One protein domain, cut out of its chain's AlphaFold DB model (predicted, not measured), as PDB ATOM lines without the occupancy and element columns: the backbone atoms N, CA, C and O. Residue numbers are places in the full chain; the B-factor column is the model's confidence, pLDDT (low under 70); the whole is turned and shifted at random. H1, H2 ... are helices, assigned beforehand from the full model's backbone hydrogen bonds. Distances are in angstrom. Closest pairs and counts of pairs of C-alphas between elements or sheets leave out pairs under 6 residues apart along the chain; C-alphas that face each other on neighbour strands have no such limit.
ATOM      1  N   SER A   2     129.183 135.532 175.702       76.56
ATOM      2  CA  SER A   2     128.666 135.472 174.320       76.56
ATOM      3  C   SER A   2     127.144 135.661 174.205       76.56
ATOM      4  O   SER A   2     126.727 136.590 173.530       76.56
ATOM      5  N   TYR A   3     126.346 134.873 174.943       79.00
ATOM      6  CA  TYR A   3     124.887 135.042 174.974       79.00
ATOM      7  C   TYR A   3     124.459 136.470 175.342       79.00
ATOM      8  O   TYR A   3     123.673 137.077 174.642       79.00
ATOM      9  N   ILE A   4     125.037 137.063 176.390       81.06
ATOM     10  CA  ILE A   4     124.733 138.451 176.776       81.06
ATOM     11  C   ILE A   4     125.081 139.429 175.650       81.06
ATOM     12  O   ILE A   4     124.264 140.258 175.284       81.06
ATOM     13  N   CYS A   5     126.275 139.334 175.071       78.00
ATOM     14  CA  CYS A   5     126.727 140.300 174.071       78.00
ATOM     15  C   CYS A   5     126.010 140.182 172.719       78.00
ATOM     16  O   CYS A   5     126.117 141.096 171.913       78.00
ATOM     17  N   GLN A   6     125.322 139.066 172.461       79.38
ATOM     18  CA  GLN A   6     124.673 138.785 171.177       79.38
ATOM     19  C   GLN A   6     123.156 138.557 171.290       79.38
ATOM     20  O   GLN A   6     122.502 138.385 170.266       79.38
ATOM     21  N   SER A   7     122.588 138.542 172.501       79.81
ATOM     22  CA  SER A   7     121.153 138.328 172.729       79.81
ATOM     23  C   SER A   7     120.325 139.474 172.156       79.81
ATOM     24  O   SER A   7     120.738 140.633 172.173       79.81
ATOM     25  N   ASN A   8     119.121 139.162 171.676       78.12
ATOM     26  CA  ASN A   8     118.103 140.168 171.429       78.12
ATOM     27  C   ASN A   8     117.479 140.626 172.759       78.12
ATOM     28  O   ASN A   8     116.644 139.932 173.344       78.12
ATOM     29  N   TYR A   9     117.859 141.819 173.212       76.81
ATOM     30  CA  TYR A   9     117.449 142.382 174.501       76.81
ATOM     31  C   TYR A   9     115.947 142.669 174.610       76.81
ATOM     32  O   TYR A   9     115.430 142.727 175.723       76.81
ATOM     33  N   ASP A  10     115.232 142.780 173.487       74.69
ATOM     34  CA  ASP A  10     113.777 142.937 173.490       74.69
ATOM     35  C   ASP A  10     113.048 141.595 173.596       74.69
ATOM     36  O   ASP A  10     112.030 141.496 174.282       74.69
ATOM     37  N   ALA A  11     113.572 140.553 172.948       76.81
ATOM     38  CA  ALA A  11     112.950 139.228 172.931       76.81
ATOM     39  C   ALA A  11     113.277 138.399 174.187       76.81
ATOM     40  O   ALA A  11     112.447 137.623 174.652       76.81
ATOM     41  N   ASN A  12     114.463 138.591 174.773       82.94
ATOM     42  CA  ASN A  12     115.016 137.699 175.797       82.94
ATOM     43  C   ASN A  12     114.970 138.258 177.231       82.94
ATOM     44  O   ASN A  12     115.693 137.777 178.112       82.94
ATOM     45  N   LYS A  13     114.107 139.247 177.502       86.19
ATOM     46  CA  LYS A  13     114.038 139.961 178.794       86.19
ATOM     47  C   LYS A  13     113.926 139.038 180.006       86.19
ATOM     48  O   LYS A  13     114.667 139.210 180.973       86.19
ATOM     49  N   SER A  14     113.092 137.999 179.930       88.00
ATOM     50  CA  SER A  14     112.927 137.007 181.004       88.00
ATOM     51  C   SER A  14     114.242 136.309 181.374       88.00
ATOM     52  O   SER A  14     114.544 136.124 182.555       88.00
ATOM     53  N   VAL A  15     115.054 135.953 180.373       89.00
ATOM     54  CA  VAL A  15     116.349 135.292 180.581       89.00
ATOM     55  C   VAL A  15     117.371 136.279 181.135       89.00
ATOM     56  O   VAL A  15     118.107 135.937 182.061       89.00
ATOM     57  N   LEU A  16     117.398 137.511 180.620       91.00
ATOM     58  CA  LEU A  16     118.285 138.566 181.116       91.00
ATOM     59  C   LEU A  16     117.983 138.900 182.581       91.00
ATOM     60  O   LEU A  16     118.899 138.928 183.402       91.00
ATOM     61  N   LYS A  17     116.702 139.044 182.936       93.31
ATOM     62  CA  LYS A  17     116.246 139.254 184.313       93.31
ATOM     63  C   LYS A  17     116.697 138.127 185.237       93.31
ATOM     64  O   LYS A  17     117.291 138.389 186.279       93.31
ATOM     65  N   TRP A  18     116.479 136.874 184.840       94.50
ATOM     66  CA  TRP A  18     116.961 135.736 185.618       94.50
ATOM     67  C   TRP A  18     118.487 135.766 185.765       94.50
ATOM     68  O   TRP A  18     119.000 135.552 186.864       94.50
ATOM     69  N   ALA A  19     119.222 136.060 184.688       94.31
ATOM     70  CA  ALA A  19     120.679 136.038 184.667       94.31
ATOM     71  C   ALA A  19     121.300 137.053 185.637       94.31
ATOM     72  O   ALA A  19     122.234 136.699 186.361       94.31
ATOM     73  N   VAL A  20     120.779 138.285 185.694       96.69
ATOM     74  CA  VAL A  20     121.314 139.352 186.564       96.69
ATOM     75  C   VAL A  20     121.094 139.088 188.054       96.69
ATOM     76  O   VAL A  20     121.796 139.667 188.889       96.69
ATOM     77  N   GLU A  21     120.183 138.177 188.393       97.06
ATOM     78  CA  GLU A  21     119.935 137.699 189.754       97.06
ATOM     79  C   GLU A  21     120.860 136.534 190.154       97.06
ATOM     80  O   GLU A  21     120.918 136.163 191.327       97.06
ATOM     81  N   GLN A  22     121.624 135.956 189.216       97.75
ATOM     82  CA  GLN A  22     122.490 134.817 189.518       97.75
ATOM     83  C   GLN A  22     123.894 135.260 189.965       97.75
ATOM     84  O   GLN A  22     124.623 135.867 189.178       97.75
ATOM     85  N   PRO A  23     124.389 134.839 191.148       97.19
ATOM     86  CA  PRO A  23     125.747 135.178 191.604       97.19
ATOM     87  C   PRO A  23     126.840 134.548 190.728       97.19
ATOM     88  O   PRO A  23     127.993 134.973 190.728       97.19
ATOM     89  N   ARG A  24     126.487 133.510 189.961       96.94
ATOM     90  CA  ARG A  24     127.400 132.838 189.030       96.94
ATOM     91  C   ARG A  24     127.627 133.614 187.729       96.94
ATOM     92  O   ARG A  24     128.514 133.217 186.974       96.94
ATOM     93  N   LEU A  25     126.830 134.650 187.448       96.75
ATOM     94  CA  LEU A  25     127.031 135.510 186.285       96.75
ATOM     95  C   LEU A  25     128.430 136.151 186.384       96.75
ATOM     96  O   LEU A  25     128.776 136.664 187.451       96.75
ATOM     97  N   PRO A  26     129.255 136.093 185.322       97.44
ATOM     98  CA  PRO A  26     130.555 136.748 185.316       97.44
ATOM     99  C   PRO A  26     130.451 138.264 185.497       97.44
ATOM    100  O   PRO A  26     129.596 138.891 184.877       97.44
ATOM    101  N   ASP A  27     131.361 138.857 186.266       97.75
ATOM    102  CA  ASP A  27     131.446 140.307 186.479       97.75
ATOM    103  C   ASP A  27     131.571 141.087 185.161       97.75
ATOM    104  O   ASP A  27     130.806 142.017 184.923       97.75
ATOM    105  N   ALA A  28     132.440 140.637 184.254       97.12
ATOM    106  CA  ALA A  28     132.561 141.214 182.915       97.12
ATOM    107  C   ALA A  28     131.258 141.137 182.098       97.12
ATOM    108  O   ALA A  28     130.940 142.070 181.369       97.12
ATOM    109  N   ALA A  29     130.469 140.068 182.257       96.00
ATOM    110  CA  ALA A  29     129.185 139.934 181.568       96.00
ATOM    111  C   ALA A  29     128.103 140.826 182.165       96.00
ATOM    112  O   ALA A  29     127.311 141.388 181.420       96.00
ATOM    113  N   ALA A  30     128.085 140.978 183.489       97.81
ATOM    114  CA  ALA A  30     127.186 141.910 184.146       97.81
ATOM    115  C   ALA A  30     127.485 143.358 183.727       97.81
ATOM    116  O   ALA A  30     126.562 144.094 183.394       97.81
ATOM    117  N   LEU A  31     128.763 143.751 183.682       98.06
ATOM    118  CA  LEU A  31     129.149 145.095 183.251       98.06
ATOM    119  C   LEU A  31     128.806 145.350 181.775       98.06
ATOM    120  O   LEU A  31     128.297 146.420 181.456       98.06
ATOM    121  N   ALA A  32     129.025 144.370 180.894       96.56
ATOM    122  CA  ALA A  32     128.611 144.475 179.495       96.56
ATOM    123  C   ALA A  32     127.092 144.621 179.353       96.56
ATOM    124  O   ALA A  32     126.640 145.552 178.696       96.56
ATOM    125  N   LEU A  33     126.315 143.767 180.033       95.81
ATOM    126  CA  LEU A  33     124.850 143.835 180.042       95.81
ATOM    127  C   LEU A  33     124.368 145.211 180.496       95.81
ATOM    128  O   LEU A  33     123.515 145.804 179.845       95.81
ATOM    129  N   TYR A  34     124.945 145.727 181.587       96.81
ATOM    130  CA  TYR A  34     124.612 147.048 182.104       96.81
ATOM    131  C   TYR A  34     124.727 148.108 181.017       96.81
ATOM    132  O   TYR A  34     123.751 148.803 180.784       96.81
ATOM    133  N   TRP A  35     125.873 148.200 180.338       96.62
ATOM    134  CA  TRP A  35     126.088 149.202 179.294       96.62
ATOM    135  C   TRP A  35     125.264 148.942 178.035       96.62
ATOM    136  O   TRP A  35     124.731 149.890 177.477       96.62
ATOM    137  N   MET A  36     125.074 147.693 177.617       93.75
ATOM    138  CA  MET A  36     124.248 147.357 176.448       93.75
ATOM    139  C   MET A  36     122.767 147.726 176.634       93.75
ATOM    140  O   MET A  36     122.073 147.963 175.650       93.75
ATOM    141  N   MET A  37     122.293 147.836 177.880       92.62
ATOM    142  CA  MET A  37     120.919 148.229 178.215       92.62
ATOM    143  C   MET A  37     120.700 149.744 178.380       92.62
ATOM    144  O   MET A  37     119.679 150.146 178.927       92.62
ATOM    145  N   ASP A  38     121.630 150.585 177.922       91.88
ATOM    146  CA  ASP A  38     121.526 152.057 177.961       91.88
ATOM    147  C   ASP A  38     121.175 152.635 179.354       91.88
ATOM    148  O   ASP A  38     120.102 153.199 179.593       91.88
ATOM    149  N   PRO A  39     122.094 152.531 180.326       93.06
ATOM    150  CA  PRO A  39     121.883 153.037 181.675       93.06
ATOM    151  C   PRO A  39     121.745 154.563 181.720       93.06
ATOM    152  O   PRO A  39     121.212 155.094 182.699       93.06
ATOM    153  N   VAL A  40     122.213 155.278 180.688       91.69
ATOM    154  CA  VAL A  40     122.064 156.734 180.587       91.69
ATOM    155  C   VAL A  40     120.606 157.102 180.358       91.69
ATOM    156  O   VAL A  40     120.105 157.991 181.048       91.69
ATOM    157  N   PHE A  41     119.903 156.393 179.471       87.88
ATOM    158  CA  PHE A  41     118.464 156.576 179.269       87.88
ATOM    159  C   PHE A  41     117.674 156.425 180.579       87.88
ATOM    160  O   PHE A  41     116.733 157.175 180.843       87.88
ATOM    161  N   PHE A  42     118.109 155.505 181.443       85.69
ATOM    162  CA  PHE A  42     117.510 155.244 182.753       85.69
ATOM    163  C   PHE A  42     118.090 156.086 183.905       85.69
ATOM    164  O   PHE A  42     117.772 155.844 185.078       85.69
ATOM    165  N   SER A  43     118.935 157.077 183.616       78.75
ATOM    166  CA  SER A  43     119.451 158.012 184.614       78.75
ATOM    167  C   SER A  43     118.427 159.121 184.907       78.75
ATOM    168  O   SER A  43     117.892 159.724 183.980       78.75
ATOM    169  N   PRO A  44     118.165 159.458 186.184       68.94
ATOM    170  CA  PRO A  44     117.327 160.588 186.557       68.94
ATOM    171  C   PRO A  44     117.716 161.933 185.908       68.94
ATOM    172  O   PRO A  44     118.898 162.150 185.638       68.94
ATOM    173  N   PRO A  45     116.754 162.873 185.779       59.78
ATOM    174  CA  PRO A  45     115.337 162.705 186.107       59.78
ATOM    175  C   PRO A  45     114.574 161.991 184.979       59.78
ATOM    176  O   PRO A  45     114.250 162.582 183.952       59.78
ATOM    177  N   LEU A  46     114.230 160.723 185.214       60.28
ATOM    178  CA  LEU A  46     113.247 159.986 184.432       60.28
ATOM    179  C   LEU A  46     111.892 160.645 184.697       60.28
ATOM    180  O   LEU A  46     111.473 160.760 185.850       60.28
ATOM    181  N   LYS A  47     111.199 161.103 183.651       52.50
ATOM    182  CA  LYS A  47     109.777 161.437 183.787       52.50
ATOM    183  C   LYS A  47     109.029 160.149 184.139       52.50
ATOM    184  O   LYS A  47     109.252 159.135 183.486       52.50
ATOM    185  N   GLU A  48     108.125 160.215 185.118       52.38
ATOM    186  CA  GLU A  48     107.244 159.123 185.597       52.38
ATOM    187  C   GLU A  48     106.455 158.379 184.490       52.38
ATOM    188  O   GLU A  48     105.799 157.381 184.760       52.38
ATOM    189  N   GLU A  49     106.504 158.834 183.236       48.31
ATOM    190  CA  GLU A  49     105.652 158.386 182.130       48.31
ATOM    191  C   GLU A  49     106.211 157.202 181.313       48.31
ATOM    192  O   GLU A  49     105.550 156.739 180.382       48.31
ATOM    193  N   ALA A  50     107.387 156.658 181.633       55.12
ATOM    194  CA  ALA A  50     107.978 155.555 180.867       55.12
ATOM    195  C   ALA A  50     107.470 154.164 181.307       55.12
ATOM    196  O   ALA A  50     108.257 153.276 181.619       55.12
ATOM    197  N   ALA A  51     106.150 153.944 181.277       54.81
ATOM    198  CA  ALA A  51     105.539 152.624 181.513       54.81
ATOM    199  C   ALA A  51     106.063 151.520 180.563       54.81
ATOM    200  O   ALA A  51     105.942 150.337 180.855       54.81
ATOM    201  N   TRP A  52     106.668 151.899 179.432       65.12
ATOM    202  CA  TRP A  52     107.198 150.982 178.416       65.12
ATOM    203  C   TRP A  52     108.599 150.435 178.727       65.12
ATOM    204  O   TRP A  52     109.021 149.486 178.079       65.12
ATOM    205  N   GLY A  53     109.316 151.019 179.696       79.62
ATOM    206  CA  GLY A  53     110.706 150.666 180.020       79.62
ATOM    207  C   GLY A  53     110.911 150.181 181.454       79.62
ATOM    208  O   GLY A  53     112.047 150.131 181.915       79.62
ATOM    209  N   GLU A  54     109.839 149.867 182.188       84.81
ATOM    210  CA  GLU A  54     109.928 149.471 183.600       84.81
ATOM    211  C   GLU A  54     110.759 148.194 183.792       84.81
ATOM    212  O   GLU A  54     111.555 148.095 184.725       84.81
ATOM    213  N   GLU A  55     110.605 147.216 182.899       87.88
ATOM    214  CA  GLU A  55     111.372 145.973 182.970       87.88
ATOM    215  C   GLU A  55     112.868 146.212 182.740       87.88
ATOM    216  O   GLU A  55     113.684 145.778 183.552       87.88
ATOM    217  N   ASP A  56     113.219 146.978 181.707       89.50
ATOM    218  CA  ASP A  56     114.611 147.309 181.386       89.50
ATOM    219  C   ASP A  56     115.249 148.125 182.512       89.50
ATOM    220  O   ASP A  56     116.346 147.809 182.977       89.50
ATOM    221  N   TYR A  57     114.507 149.101 183.041       89.75
ATOM    222  CA  TYR A  57     114.898 149.867 184.216       89.75
ATOM    223  C   TYR A  57     115.208 148.953 185.409       89.75
ATOM    224  O   TYR A  57     116.241 149.109 186.067       89.75
ATOM    225  N   ASN A  58     114.343 147.977 185.691       90.94
ATOM    226  CA  ASN A  58     114.532 147.048 186.802       90.94
ATOM    227  C   ASN A  58     115.758 146.148 186.602       90.94
ATOM    228  O   ASN A  58     116.492 145.907 187.566       90.94
ATOM    229  N   ILE A  59     116.017 145.683 185.377       94.12
ATOM    230  CA  ILE A  59     117.215 144.891 185.065       94.12
ATOM    231  C   ILE A  59     118.472 145.745 185.272       94.12
ATOM    232  O   ILE A  59     119.350 145.349 186.041       94.12
ATOM    233  N   VAL A  60     118.526 146.949 184.694       94.50
ATOM    234  CA  VAL A  60     119.657 147.884 184.835       94.50
ATOM    235  C   VAL A  60     119.943 148.193 186.306       94.50
ATOM    236  O   VAL A  60     121.088 148.101 186.755       94.50
ATOM    237  N   ARG A  61     118.905 148.489 187.100       93.69
ATOM    238  CA  ARG A  61     119.058 148.773 188.536       93.69
ATOM    239  C   ARG A  61     119.484 147.549 189.335       93.69
ATOM    240  O   ARG A  61     120.267 147.692 190.274       93.69
ATOM    241  N   THR A  62     119.024 146.359 188.961       96.94
ATOM    242  CA  THR A  62     119.463 145.108 189.594       96.94
ATOM    243  C   THR A  62     120.952 144.883 189.364       96.94
ATOM    244  O   THR A  62     121.679 144.605 190.321       96.94
ATOM    245  N   VAL A  63     121.429 145.080 188.130       98.06
ATOM    246  CA  VAL A  63     122.856 144.962 187.812       98.06
ATOM    247  C   VAL A  63     123.676 145.972 188.591       98.06
ATOM    248  O   VAL A  63     124.619 145.573 189.268       98.06
ATOM    249  N   GLU A  64     123.305 147.251 188.552       96.81
ATOM    250  CA  GLU A  64     124.014 148.319 189.261       96.81
ATOM    251  C   GLU A  64     124.157 147.993 190.756       96.81
ATOM    252  O   GLU A  64     125.260 147.988 191.306       96.81
ATOM    253  N   GLN A  65     123.055 147.633 191.418       97.19
ATOM    254  CA  GLN A  65     123.056 147.321 192.847       97.19
ATOM    255  C   GLN A  65     123.898 146.088 193.189       97.19
ATOM    256  O   GLN A  65     124.582 146.079 194.216       97.19
ATOM    257  N   ASN A  66     123.832 145.037 192.373       98.50
ATOM    258  CA  ASN A  66     124.580 143.804 192.604       98.50
ATOM    259  C   ASN A  66     126.071 143.984 192.297       98.50
ATOM    260  O   ASN A  66     126.920 143.507 193.057       98.50
ATOM    261  N   TYR A  67     126.400 144.729 191.242       98.38
ATOM    262  CA  TYR A  67     127.774 145.025 190.855       98.38
ATOM    263  C   TYR A  67     128.492 145.820 191.948       98.38
ATOM    264  O   TYR A  67     129.559 145.412 192.406       98.38
ATOM    265  N   LEU A  68     127.852 146.870 192.480       97.38
ATOM    266  CA  LEU A  68     128.386 147.673 193.587       97.38
ATOM    267  C   LEU A  68     128.612 146.874 194.882       97.38
ATOM    268  O   LEU A  68     129.438 147.258 195.711       97.38
ATOM    269  N   LYS A  69     127.897 145.760 195.071       97.94
ATOM    270  CA  LYS A  69     128.080 144.843 196.210       97.94
ATOM    271  C   LYS A  69     129.149 143.775 195.958       97.94
ATOM    272  O   LYS A  69     129.420 142.981 196.856       97.94
ATOM    273  N   GLY A  70     129.729 143.714 194.757       97.81
ATOM    274  CA  GLY A  70     130.647 142.645 194.357       97.81
ATOM    275  C   GLY A  70     129.974 141.270 194.273       97.81
ATOM    276  O   GLY A  70     130.619 140.262 194.548       97.81
ATOM    277  N   PHE A  71     128.679 141.229 193.946       98.50
ATOM    278  CA  PHE A  71     127.858 140.011 193.926       98.50
ATOM    279  C   PHE A  71     128.268 139.009 192.837       98.50
ATOM    280  O   PHE A  71     128.133 137.799 193.023       98.50
ATOM    281  N   TYR A  72     128.748 139.513 191.701       98.44
ATOM    282  CA  TYR A  72     129.028 138.710 190.515       98.44
ATOM    283  C   TYR A  72     130.360 137.965 190.592       98.44
ATOM    284  O   TYR A  72     131.331 138.400 191.217       98.44
ATOM    285  N   LYS A  73     130.415 136.818 189.913       98.00
ATOM    286  CA  LYS A  73     131.585 135.946 189.896       98.00
ATOM    287  C   LYS A  73     132.722 136.595 189.110       98.00
ATOM    288  O   LYS A  73     132.592 136.858 187.919       98.00
ATOM    289  N   LYS A  74     133.886 136.739 189.741       97.56
ATOM    290  CA  LYS A  74     135.124 137.104 189.038       97.56
ATOM    291  C   LYS A  74     135.583 135.958 188.137       97.56
ATOM    292  O   LYS A  74     135.592 134.798 188.557       97.56
ATOM    293  N   VAL A  75     135.967 136.291 186.912       95.19
ATOM    294  CA  VAL A  75     136.436 135.351 185.879       95.19
ATOM    295  C   VAL A  75     137.723 135.852 185.220       95.19
ATOM    296  O   VAL A  75     138.107 137.000 185.401       95.19
ATOM    297  N   GLU A  76     138.378 135.015 184.422       95.62
ATOM    298  CA  GLU A  76     139.677 135.338 183.805       95.62
ATOM    299  C   GLU A  76     139.610 136.350 182.649       95.62
ATOM    300  O   GLU A  76     140.650 136.804 182.183       95.62
ATOM    301  N   PHE A  77     138.414 136.715 182.178       94.38
ATOM    302  CA  PHE A  77     138.232 137.695 181.105       94.38
ATOM    303  C   PHE A  77     137.658 139.020 181.613       94.38
ATOM    304  O   PHE A  77     137.023 139.078 182.670       94.38
ATOM    305  N   GLY A  78     137.928 140.083 180.859       96.94
ATOM    306  CA  GLY A  78     137.558 141.459 181.173       96.94
ATOM    307  C   GLY A  78     136.510 142.035 180.230       96.94
ATOM    308  O   GLY A  78     136.068 141.379 179.285       96.94
ATOM    309  N   PHE A  79     136.136 143.279 180.509       97.38
ATOM    310  CA  PHE A  79     135.281 144.123 179.680       97.38
ATOM    311  C   PHE A  79     135.672 145.584 179.915       97.38
ATOM    312  O   PHE A  79     135.874 145.979 181.067       97.38
ATOM    313  N   ASP A  80     135.785 146.365 178.842       97.94
ATOM    314  CA  ASP A  80     136.007 147.810 178.903       97.94
ATOM    315  C   ASP A  80     134.800 148.527 178.280       97.94
ATOM    316  O   ASP A  80     134.591 148.413 177.072       97.94
ATOM    317  N   PRO A  81     134.006 149.288 179.054       97.62
ATOM    318  CA  PRO A  81     132.853 149.997 178.508       97.62
ATOM    319  C   PRO A  81     133.221 151.097 177.504       97.62
ATOM    320  O   PRO A  81     132.353 151.542 176.760       97.62
ATOM    321  N   ARG A  82     134.484 151.543 177.461       97.75
ATOM    322  CA  ARG A  82     134.978 152.506 176.461       97.75
ATOM    323  C   ARG A  82     135.578 151.850 175.225       97.75
ATOM    324  O   ARG A  82     135.910 152.536 174.264       97.75
ATOM    325  N   SER A  83     135.767 150.537 175.259       96.75
ATOM    326  CA  SER A  83     136.379 149.785 174.173       96.75
ATOM    327  C   SER A  83     135.871 148.349 174.210       96.75
ATOM    328  O   SER A  83     136.612 147.407 174.509       96.75
ATOM    329  N   ASP A  84     134.578 148.189 173.926       94.62
ATOM    330  CA  ASP A  84     133.966 146.877 173.782       94.62
ATOM    331  C   ASP A  84     134.531 146.213 172.532       94.62
ATOM    332  O   ASP A  84     134.234 146.609 171.404       94.62
ATOM    333  N   ARG A  85     135.352 145.184 172.737       92.38
ATOM    334  CA  ARG A  85     135.997 144.468 171.639       92.38
ATOM    335  C   ARG A  85     135.016 143.646 170.798       92.38
ATOM    336  O   ARG A  85     135.306 143.408 169.631       92.38
ATOM    337  N   ILE A  86     133.903 143.184 171.375       89.06
ATOM    338  CA  ILE A  86     132.896 142.373 170.673       89.06
ATOM    339  C   ILE A  86     132.096 143.247 169.713       89.06
ATOM    340  O   ILE A  86     131.887 142.857 168.568       89.06
ATOM    341  N   MET A  87     131.694 144.429 170.175       88.81
ATOM    342  CA  MET A  87     130.845 145.344 169.409       88.81
ATOM    343  C   MET A  87     131.625 146.431 168.660       88.81
ATOM    344  O   MET A  87     131.023 147.176 167.892       88.81
ATOM    345  N   ASP A  88     132.942 146.522 168.881       93.00
ATOM    346  CA  ASP A  88     133.814 147.599 168.390       93.00
ATOM    347  C   ASP A  88     133.236 148.989 168.714       93.00
ATOM    348  O   ASP A  88     133.044 149.842 167.845       93.00
ATOM    349  N   TYR A  89     132.872 149.189 169.988       95.50
ATOM    350  CA  TYR A  89     132.077 150.339 170.421       95.50
ATOM    351  C   TYR A  89     132.531 150.934 171.761       95.50
ATOM    352  O   TYR A  89     132.949 150.222 172.675       95.50
ATOM    353  N   ASP A  90     132.411 152.259 171.888       97.94
ATOM    354  CA  ASP A  90     132.551 152.994 173.151       97.94
ATOM    355  C   ASP A  90     131.149 153.299 173.691       97.94
ATOM    356  O   ASP A  90     130.490 154.242 173.245       97.94
ATOM    357  N   TRP A  91     130.679 152.495 174.644       97.31
ATOM    358  CA  TRP A  91     129.352 152.648 175.242       97.31
ATOM    359  C   TRP A  91     129.218 153.949 176.029       97.31
ATOM    360  O   TRP A  91     128.175 154.600 175.977       97.31
ATOM    361  N   VAL A  92     130.287 154.354 176.720       96.88
ATOM    362  CA  VAL A  92     130.311 155.566 177.546       96.88
ATOM    363  C   VAL A  92     130.103 156.798 176.669       96.88
ATOM    364  O   VAL A  92     129.217 157.611 176.939       96.88
ATOM    365  N   ALA A  93     130.901 156.935 175.608       96.69
ATOM    366  CA  ALA A  93     130.778 158.049 174.675       96.69
ATOM    367  C   ALA A  93     129.502 157.943 173.833       96.69
ATOM    368  O   ALA A  93     128.815 158.945 173.634       96.69
ATOM    369  N   GLY A  94     129.165 156.735 173.375       96.00
ATOM    370  CA  GLY A  94     128.019 156.460 172.515       96.00
ATOM    371  C   GLY A  94     126.675 156.846 173.126       96.00
ATOM    372  O   GLY A  94     125.813 157.383 172.434       96.00
ATOM    373  N   GLN A  95     126.527 156.653 174.435       93.94
ATOM    374  CA  GLN A  95     125.321 157.021 175.183       93.94
ATOM    375  C   GLN A  95     125.376 158.439 175.766       93.94
ATOM    376  O   GLN A  95     124.424 158.892 176.395       93.94
ATOM    377  N   GLY A  96     126.488 159.158 175.592       92.56
ATOM    378  CA  GLY A  96     126.667 160.493 176.165       92.56
ATOM    379  C   GLY A  96     126.782 160.502 177.693       92.56
ATOM    380  O   GLY A  96     126.438 161.504 178.327       92.56
ATOM    381  N   ALA A  97     127.268 159.409 178.293       91.75
ATOM    382  CA  ALA A  97     127.465 159.309 179.734       91.75
ATOM    383  C   ALA A  97     128.503 160.339 180.213       91.75
ATOM    384  O   ALA A  97     129.598 160.455 179.660       91.75
ATOM    385  N   ASN A  98     128.157 161.120 181.238       87.38
ATOM    386  CA  ASN A  98     128.969 162.244 181.701       87.38
ATOM    387  C   ASN A  98     128.735 162.520 183.199       87.38
ATOM    388  O   ASN A  98     128.030 161.780 183.870       87.38
ATOM    389  N   SER A  99     129.325 163.582 183.753       81.81
ATOM    390  CA  SER A  99     129.212 163.898 185.188       81.81
ATOM    391  C   SER A  99     127.791 164.214 185.675       81.81
ATOM    392  O   SER A  99     127.559 164.223 186.880       81.81
ATOM    393  N   GLU A 100     126.867 164.526 184.770       81.38
ATOM    394  CA  GLU A 100     125.458 164.779 185.075       81.38
ATOM    395  C   GLU A 100     124.613 163.496 185.050       81.38
ATOM    396  O   GLU A 100     123.490 163.504 185.555       81.38
ATOM    397  N   THR A 101     125.133 162.382 184.515       83.88
ATOM    398  CA  THR A 101     124.444 161.092 184.608       83.88
ATOM    399  C   THR A 101     124.649 160.496 185.999       83.88
ATOM    400  O   THR A 101     125.745 160.482 186.557       83.88
ATOM    401  N   ASN A 102     123.577 159.971 186.585       88.12
ATOM    402  CA  ASN A 102     123.585 159.313 187.887       88.12
ATOM    403  C   ASN A 102     124.054 157.853 187.754       88.12
ATOM    404  O   ASN A 102     123.357 156.928 188.171       88.12
ATOM    405  N   ILE A 103     125.209 157.658 187.117       93.06
ATOM    406  CA  ILE A 103     125.862 156.360 186.951       93.06
ATOM    407  C   ILE A 103     127.018 156.282 187.960       93.06
ATOM    408  O   ILE A 103     127.860 157.185 187.997       93.06
ATOM    409  N   PRO A 104     127.104 155.227 188.787       95.12
ATOM    410  CA  PRO A 104     128.192 155.068 189.743       95.12
ATOM    411  C   PRO A 104     129.564 154.989 189.064       95.12
ATOM    412  O   PRO A 104     129.724 154.310 188.052       95.12
ATOM    413  N   ALA A 105     130.584 155.607 189.673       95.06
ATOM    414  CA  ALA A 105     131.945 155.673 189.123       95.06
ATOM    415  C   ALA A 105     132.514 154.293 188.739       95.06
ATOM    416  O   ALA A 105     133.099 154.142 187.673       95.06
ATOM    417  N   MET A 106     132.253 153.275 189.566       95.94
ATOM    418  CA  MET A 106     132.711 151.901 189.346       95.94
ATOM    419  C   MET A 106     132.166 151.279 188.048       95.94
ATOM    420  O   MET A 106     132.816 150.416 187.472       95.94
ATOM    421  N   MET A 107     131.004 151.724 187.554       97.19
ATOM    422  CA  MET A 107     130.444 151.219 186.293       97.19
ATOM    423  C   MET A 107     131.220 151.730 185.076       97.19
ATOM    424  O   MET A 107     131.133 151.148 184.003       97.19
ATOM    425  N   TYR A 108     132.001 152.799 185.224       97.06
ATOM    426  CA  TYR A 108     132.872 153.294 184.164       97.06
ATOM    427  C   TYR A 108     134.232 152.594 184.133       97.06
ATOM    428  O   TYR A 108     135.014 152.855 183.222       97.06
ATOM    429  N   GLU A 109     134.573 151.792 185.135       97.31
ATOM    430  CA  GLU A 109     135.909 151.212 185.257       97.31
ATOM    431  C   GLU A 109     136.030 149.953 184.398       97.31
ATOM    432  O   GLU A 109     135.200 149.047 184.477       97.31
ATOM    433  N   ALA A 110     137.086 149.889 183.585       98.00
ATOM    434  CA  ALA A 110     137.414 148.683 182.844       98.00
ATOM    435  C   ALA A 110     137.812 147.561 183.811       98.00
ATOM    436  O   ALA A 110     138.541 147.764 184.787       98.00
ATOM    437  N   ILE A 111     137.372 146.340 183.511       97.88
ATOM    438  CA  ILE A 111     137.891 145.147 184.172       97.88
ATOM    439  C   ILE A 111     139.168 144.742 183.438       97.88
ATOM    440  O   ILE A 111     139.101 144.083 182.402       97.88
ATOM    441  N   GLU A 112     140.318 145.129 183.994       96.75
ATOM    442  CA  GLU A 112     141.671 144.930 183.442       96.75
ATOM    443  C   GLU A 112     142.088 143.445 183.390       96.75
ATOM    444  O   GLU A 112     142.899 142.952 184.178       96.75
ATOM    445  N   ARG A 113     141.477 142.700 182.470       96.81
ATOM    446  CA  ARG A 113     141.734 141.292 182.143       96.81
ATOM    447  C   ARG A 113     141.557 141.114 180.629       96.81
ATOM    448  O   ARG A 113     140.907 141.950 180.000       96.81
ATOM    449  N   PRO A 114     142.091 140.044 180.014       95.31
ATOM    450  CA  PRO A 114     141.921 139.817 178.581       95.31
ATOM    451  C   PRO A 114     140.446 139.860 178.159       95.31
ATOM    452  O   PRO A 114     139.625 139.111 178.686       95.31
ATOM    453  N   GLN A 115     140.094 140.736 177.217       93.50
ATOM    454  CA  GLN A 115     138.759 140.732 176.615       93.50
ATOM    455  C   GLN A 115     138.611 139.528 175.680       93.50
ATOM    456  O   GLN A 115     139.592 139.094 175.061       93.50
ATOM    457  N   LEU A 116     137.390 139.004 175.559       90.12
ATOM    458  CA  LEU A 116     137.107 137.928 174.611       90.12
ATOM    459  C   LEU A 116     137.433 138.364 173.181       90.12
ATOM    460  O   LEU A 116     137.291 139.531 172.815       90.12
ATOM    461  N   ASP A 117     137.899 137.408 172.388       88.50
ATOM    462  CA  ASP A 117     138.123 137.618 170.968       88.50
ATOM    463  C   ASP A 117     136.795 137.403 170.227       88.50
ATOM    464  O   ASP A 117     136.191 136.343 170.391       88.50
ATOM    465  N   PRO A 118     136.320 138.358 169.412       85.38
ATOM    466  CA  PRO A 118     135.103 138.169 168.625       85.38
ATOM    467  C   PRO A 118     135.162 136.910 167.753       85.38
ATOM    468  O   PRO A 118     134.155 136.236 167.564       85.38
ATOM    469  N   MET A 119     136.360 136.532 167.290       87.00
ATOM    470  CA  MET A 119     136.577 135.342 166.464       87.00
ATOM    471  C   MET A 119     136.442 134.021 167.233       87.00
ATOM    472  O   MET A 119     136.457 132.959 166.612       87.00
ATOM    473  N   THR A 120     136.357 134.055 168.567       84.56
ATOM    474  CA  THR A 120     136.150 132.860 169.399       84.56
ATOM    475  C   THR A 120     134.714 132.723 169.896       84.56
ATOM    476  O   THR A 120     134.416 131.782 170.635       84.56
TER     477      THR A 120
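This is residues 2 to 120 of the 145 residues of the protein "DUF4274 domain-containing protein" of Deinococcus sp. K2S05-167 (UniProt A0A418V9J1). There is little regular structure here: H3 and H4 fold back on each other as a hairpin, with H1 packed on H3 and H2 on H4. The long link of residues 37 to 53 loops out at one end. The printed part, 119 residues with 46 in six named helices, H1 to H6, and no named strand, is all helix. It is compact, radius of gyration of the C-alphas 13.7 A, spanning 41 by 31 by 27 A.

Find C-alpha 2 at (128.666, 135.472, 174.320); H1 runs from there to residue 6. Next come H2, residues 13 to 20, H3, 27 to 36, 14.2 A, H4, 54 to 68, 21.1 A, and H5, 91 to 94. H6, 105 to 108, ends at (132.872, 153.294, 184.164).

At the hub, H3, find H1 touching, closest C-alphas Ile 4 and Leu 33, 6.3 A. H4 touches H3 at Tyr 34 and Val 60, closest C-alphas 5.7 A. H1 to H4 have every O i to N i+4 pair within hydrogen-bond range; H5 and H6 are too short.

No cut; residues 44 to 52 are under 70.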